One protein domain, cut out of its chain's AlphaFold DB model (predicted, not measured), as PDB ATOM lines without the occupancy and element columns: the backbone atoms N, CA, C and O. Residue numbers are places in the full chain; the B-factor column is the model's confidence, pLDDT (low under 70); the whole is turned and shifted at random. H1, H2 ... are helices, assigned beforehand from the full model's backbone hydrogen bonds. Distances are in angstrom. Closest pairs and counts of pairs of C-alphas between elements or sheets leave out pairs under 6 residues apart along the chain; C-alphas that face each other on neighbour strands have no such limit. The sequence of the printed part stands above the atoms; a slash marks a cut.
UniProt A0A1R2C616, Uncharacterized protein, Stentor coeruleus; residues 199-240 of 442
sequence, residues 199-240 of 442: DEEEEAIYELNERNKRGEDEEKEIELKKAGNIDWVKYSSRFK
ATOM      1  N   ASP A 199     173.163 123.965 190.084       49.25
ATOM      2  CA  ASP A 199     172.375 125.151 189.753       49.25
ATOM      3  C   ASP A 199     173.237 126.421 189.817       49.25
ATOM      4  O   ASP A 199     173.127 127.269 188.942       49.25
ATOM      5  N   GLU A 200     174.175 126.526 190.768       50.53
ATOM      6  CA  GLU A 200     175.095 127.673 190.864       50.53
ATOM      7  C   GLU A 200     176.098 127.738 189.690       50.53
ATOM      8  O   GLU A 200     176.375 128.820 189.161       50.53
ATOM      9  N   GLU A 201     176.630 126.595 189.234       53.97
ATOM     10  CA  GLU A 201     177.513 126.545 188.057       53.97
ATOM     11  C   GLU A 201     176.754 126.805 186.744       53.97
ATOM     12  O   GLU A 201     177.254 127.524 185.869       53.97
ATOM     13  N   GLU A 202     175.543 126.260 186.591       56.19
ATOM     14  CA  GLU A 202     174.689 126.521 185.428       56.19
ATOM     15  C   GLU A 202     174.215 127.982 185.381       56.19
ATOM     16  O   GLU A 202     174.259 128.600 184.310       56.19
ATOM     17  N   GLU A 203     173.855 128.572 186.525       57.34
ATOM     18  CA  GLU A 203     173.527 129.996 186.650       57.34
ATOM     19  C   GLU A 203     174.725 130.880 186.273       57.34
ATOM     20  O   GLU A 203     174.576 131.815 185.480       57.34
ATOM     21  N   ALA A 204     175.936 130.550 186.734       62.44
ATOM     22  CA  ALA A 204     177.145 131.297 186.384       62.44
ATOM     23  C   ALA A 204     177.467 131.231 184.877       62.44
ATOM     24  O   ALA A 204     177.818 132.246 184.260       62.44
ATOM     25  N   ILE A 205     177.318 130.058 184.249       64.94
ATOM     26  CA  ILE A 205     177.512 129.878 182.799       64.94
ATOM     27  C   ILE A 205     176.445 130.645 182.006       64.94
ATOM     28  O   ILE A 205     176.760 131.262 180.981       64.94
ATOM     29  N   TYR A 206     175.193 130.626 182.462       66.38
ATOM     30  CA  TYR A 206     174.103 131.379 181.852       66.38
ATOM     31  C   TYR A 206     174.358 132.892 181.923       66.38
ATOM     32  O   TYR A 206     174.289 133.576 180.897       66.38
ATOM     33  N   GLU A 207     174.755 133.413 183.088       69.06
ATOM     34  CA  GLU A 207     175.103 134.825 183.255       69.06
ATOM     35  C   GLU A 207     176.273 135.263 182.366       69.06
ATOM     36  O   GLU A 207     176.235 136.348 181.777       69.06
ATOM     37  N   LEU A 208     177.313 134.432 182.245       65.06
ATOM     38  CA  LEU A 208     178.468 134.697 181.385       65.06
ATOM     39  C   LEU A 208     178.088 134.714 179.900       65.06
ATOM     40  O   LEU A 208     178.525 135.601 179.163       65.06
ATOM     41  N   ASN A 209     177.244 133.781 179.457       66.62
ATOM     42  CA  ASN A 209     176.735 133.770 178.087       66.62
ATOM     43  C   ASN A 209     175.873 135.004 177.795       66.62
ATOM     44  O   ASN A 209     176.034 135.618 176.742       66.62
ATOM     45  N   GLU A 210     175.019 135.422 178.731       74.25
ATOM     46  CA  GLU A 210     174.225 136.647 178.587       74.25
ATOM     47  C   GLU A 210     175.097 137.916 178.621       74.25
ATOM     48  O   GLU A 210     174.812 138.874 177.902       74.25
ATOM     49  N   ARG A 211     176.202 137.945 179.383       69.69
ATOM     50  CA  ARG A 211     177.197 139.038 179.328       69.69
ATOM     51  C   ARG A 211     177.905 139.101 177.974       69.69
ATOM     52  O   ARG A 211     177.962 140.181 177.395       69.69
ATOM     53  N   ASN A 212     178.380 137.970 177.452       73.56
ATOM     54  CA  ASN A 212     179.025 137.914 176.135       73.56
ATOM     55  C   ASN A 212     178.063 138.332 175.021       73.56
ATOM     56  O   ASN A 212     178.414 139.146 174.173       73.56
ATOM     57  N   LYS A 213     176.826 137.835 175.065       80.00
ATOM     58  CA  LYS A 213     175.778 138.203 174.115       80.00
ATOM     59  C   LYS A 213     175.438 139.692 174.179       80.00
ATOM     60  O   LYS A 213     175.312 140.316 173.133       80.00
ATOM     61  N   ARG A 214     175.349 140.280 175.382       78.06
ATOM     62  CA  ARG A 214     175.197 141.739 175.536       78.06
ATOM     63  C   ARG A 214     176.356 142.500 174.896       78.06
ATOM     64  O   ARG A 214     176.095 143.449 174.171       78.06
ATOM     65  N   GLY A 215     177.597 142.055 175.099       80.75
ATOM     66  CA  GLY A 215     178.767 142.659 174.455       80.75
ATOM     67  C   GLY A 215     178.708 142.594 172.923       80.75
ATOM     68  O   GLY A 215     178.936 143.599 172.255       80.75
ATOM     69  N   GLU A 216     178.330 141.442 172.359       84.56
ATOM     70  CA  GLU A 216     178.146 141.281 170.908       84.56
ATOM     71  C   GLU A 216     177.004 142.152 170.351       84.56
ATOM     72  O   GLU A 216     177.109 142.678 169.240       84.56
ATOM     73  N   ASP A 217     175.902 142.292 171.092       86.62
ATOM     74  CA  ASP A 217     174.764 143.129 170.700       86.62
ATOM     75  C   ASP A 217     175.134 144.625 170.743       86.62
ATOM     76  O   ASP A 217     174.812 145.362 169.809       86.62
ATOM     77  N   GLU A 218     175.875 145.070 171.764       87.31
ATOM     78  CA  GLU A 218     176.391 146.443 171.877       87.31
ATOM     79  C   GLU A 218     177.365 146.787 170.738       87.31
ATOM     80  O   GLU A 218     177.264 147.857 170.130       87.31
ATOM     81  N   GLU A 219     178.272 145.871 170.385       87.50
ATOM     82  CA  GLU A 219     179.213 146.067 169.277       87.50
ATOM     83  C   GLU A 219     178.478 146.204 167.932       87.50
ATOM     84  O   GLU A 219     178.732 147.146 167.172       87.50
ATOM     85  N   LYS A 220     177.487 145.336 167.674       87.50
ATOM     86  CA  LYS A 220     176.624 145.424 166.482       87.50
ATOM     87  C   LYS A 220     175.803 146.707 166.456       87.50
ATOM     88  O   LYS A 220     175.611 147.287 165.385       87.50
ATOM     89  N   GLU A 221     175.299 147.163 167.602       89.25
ATOM     90  CA  GLU A 221     174.571 148.426 167.701       89.25
ATOM     91  C   GLU A 221     175.451 149.600 167.246       89.25
ATOM     92  O   GLU A 221     175.031 150.402 166.406       89.25
ATOM     93  N   ILE A 222     176.681 149.680 167.761       87.56
ATOM     94  CA  ILE A 222     177.642 150.740 167.429       87.56
ATOM     95  C   ILE A 222     178.029 150.686 165.946       87.56
ATOM     96  O   ILE A 222     178.034 151.722 165.271       87.56
ATOM     97  N   GLU A 223     178.315 149.493 165.418       89.69
ATOM     98  CA  GLU A 223     178.663 149.292 164.010       89.69
ATOM     99  C   GLU A 223     177.534 149.763 163.079       89.69
ATOM    100  O   GLU A 223     177.755 150.561 162.161       89.69
ATOM    101  N   LEU A 224     176.298 149.340 163.355       88.25
ATOM    102  CA  LEU A 224     175.130 149.690 162.551       88.25
ATOM    103  C   LEU A 224     174.772 151.178 162.664       88.25
ATOM    104  O   LEU A 224     174.430 151.798 161.652       88.25
ATOM    105  N   LYS A 225     174.921 151.791 163.850       86.00
ATOM    106  CA  LYS A 225     174.798 153.248 164.029       86.00
ATOM    107  C   LYS A 225     175.809 153.998 163.164       86.00
ATOM    108  O   LYS A 225     175.432 154.948 162.476       86.00
ATOM    109  N   LYS A 226     177.070 153.556 163.144       86.19
ATOM    110  CA  LYS A 226     178.132 154.156 162.322       86.19
ATOM    111  C   LYS A 226     177.863 154.002 160.824       86.19
ATOM    112  O   LYS A 226     178.139 154.923 160.059       86.19
ATOM    113  N   ALA A 227     177.274 152.881 160.414       84.69
ATOM    114  CA  ALA A 227     176.829 152.650 159.041       84.69
ATOM    115  C   ALA A 227     175.564 153.447 158.658       84.69
ATOM    116  O   ALA A 227     175.146 153.414 157.501       84.69
ATOM    117  N   GLY A 228     174.922 154.143 159.608       80.44
ATOM    118  CA  GLY A 228     173.635 154.807 159.395       80.44
ATOM    119  C   GLY A 228     172.478 153.829 159.156       80.44
ATOM    120  O   GLY A 228     171.421 154.239 158.674       80.44
ATOM    121  N   ASN A 229     172.661 152.543 159.476       85.06
ATOM    122  CA  ASN A 229     171.637 151.520 159.313       85.06
ATOM    123  C   ASN A 229     170.779 151.423 160.579       85.06
ATOM    124  O   ASN A 229     171.242 150.989 161.629       85.06
ATOM    125  N   ILE A 230     169.491 151.745 160.448       84.50
ATOM    126  CA  ILE A 230     168.494 151.703 161.524       84.50
ATOM    127  C   ILE A 230     168.325 150.314 162.167       84.50
ATOM    128  O   ILE A 230     167.781 150.216 163.263       84.50
ATOM    129  N   ASP A 231     168.788 149.224 161.542       85.69
ATOM    130  CA  ASP A 231     168.808 147.871 162.125       85.69
ATOM    131  C   ASP A 231     169.447 147.784 163.517       85.69
ATOM    132  O   ASP A 231     169.069 146.884 164.267       85.69
ATOM    133  N   TRP A 232     170.290 148.751 163.907       88.50
ATOM    134  CA  TRP A 232     170.834 148.866 165.267       88.50
ATOM    135  C   TRP A 232     169.752 148.816 166.357       88.50
ATOM    136  O   TRP A 232     169.981 148.270 167.432       88.50
ATOM    137  N   VAL A 233     168.539 149.304 166.065       86.62
ATOM    138  CA  VAL A 233     167.389 149.281 166.987       86.62
ATOM    139  C   VAL A 233     167.092 147.868 167.507       86.62
ATOM    140  O   VAL A 233     166.650 147.735 168.639       86.62
ATOM    141  N   LYS A 234     167.350 146.813 166.720       85.50
ATOM    142  CA  LYS A 234     167.119 145.415 167.135       85.50
ATOM    143  C   LYS A 234     168.061 144.959 168.252       85.50
ATOM    144  O   LYS A 234     167.694 144.075 169.017       85.50
ATOM    145  N   TYR A 235     169.253 145.543 168.306       85.00
ATOM    146  CA  TYR A 235     170.305 145.201 169.263       85.00
ATOM    147  C   TYR A 235     170.313 146.145 170.470       85.00
ATOM    148  O   TYR A 235     170.814 145.801 171.534       85.00
ATOM    149  N   SER A 236     169.683 147.313 170.336       85.38
ATOM    150  CA  SER A 236     169.588 148.284 171.417       85.38
ATOM    151  C   SER A 236     168.713 147.792 172.569       85.38
ATOM    152  O   SER A 236     167.506 147.585 172.414       85.38
ATOM    153  N   SER A 237     169.285 147.793 173.774       83.81
ATOM    154  CA  SER A 237     168.587 147.476 175.029       83.81
ATOM    155  C   SER A 237     167.312 148.304 175.236       83.81
ATOM    156  O   SER A 237     166.309 147.784 175.718       83.81
ATOM    157  N   ARG A 238     167.295 149.568 174.783       83.62
ATOM    158  CA  ARG A 238     166.113 150.449 174.845       83.62
ATOM    159  C   ARG A 238     164.899 149.900 174.088       83.62
ATOM    160  O   ARG A 238     163.768 150.205 174.461       83.62
ATOM    161  N   PHE A 239     165.126 149.133 173.019       85.50
ATOM    162  CA  PHE A 239     164.062 148.631 172.153       85.50
ATOM    163  C   PHE A 239     163.828 147.118 172.257       85.50
ATOM    164  O   PHE A 239     162.949 146.600 171.572       85.50
ATOM    165  N   LYS A 240     164.552 146.423 173.144       79.44
ATOM    166  CA  LYS A 240     164.494 144.961 173.299       79.44
ATOM    167  C   LYS A 240     163.093 144.451 173.658       79.44
ATOM    168  O   LYS A 240     162.618 143.494 173.054       79.44
TER     169      LYS A 240
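Overview. This is residues 199 to 240 of the 442 residues of an uncharacterized protein of Stentor coeruleus (UniProt A0A1R2C616). One long helix, H1, makes the length of the whole, and near its last residues the chain folds back so that the short helix H2 packs on residues 220 to 225. Residues 199 to 213 of H1 stick out free. The printed part has 42 residues, with two named helices in the order H1, H2 and no named strand, and its class is all helix. It is loose, with a radius of gyration of the C-alphas of 13.0 A, and spans 42 by 16 by 10 A, a rod.

Along the chain. H1 is residues 199 to 226, 40.3 A from first to last C-alpha, beginning at C-alpha 199 (172.375, 125.151, 189.753) and ending at C-alpha 226 (178.132, 154.156, 162.322). H2 is residues 230 to 234, 8.5 A long, ending at C-alpha 234 (167.119, 145.415, 167.135).

Arrangement. H1 touches H2 with residues 220 to 225 alone; their closest C-alphas, of Glu 221 and Trp 232, are 4.5 A apart. In H1 every O i to N i+4 pair is within hydrogen-bond range; in H2 0 of 1 is, beside 2 of 2 O i to N i+3 pairs.

Size, cuts and confidence. The two C-alphas farthest apart, of Asp 199 and Gly 228, are 42.5 A apart. The printed part has no cut, and the link from H1 to H2 is tight. Mean pLDDT of the printed part is 77.7; residues 199 to 209 and residue 211 are under 70.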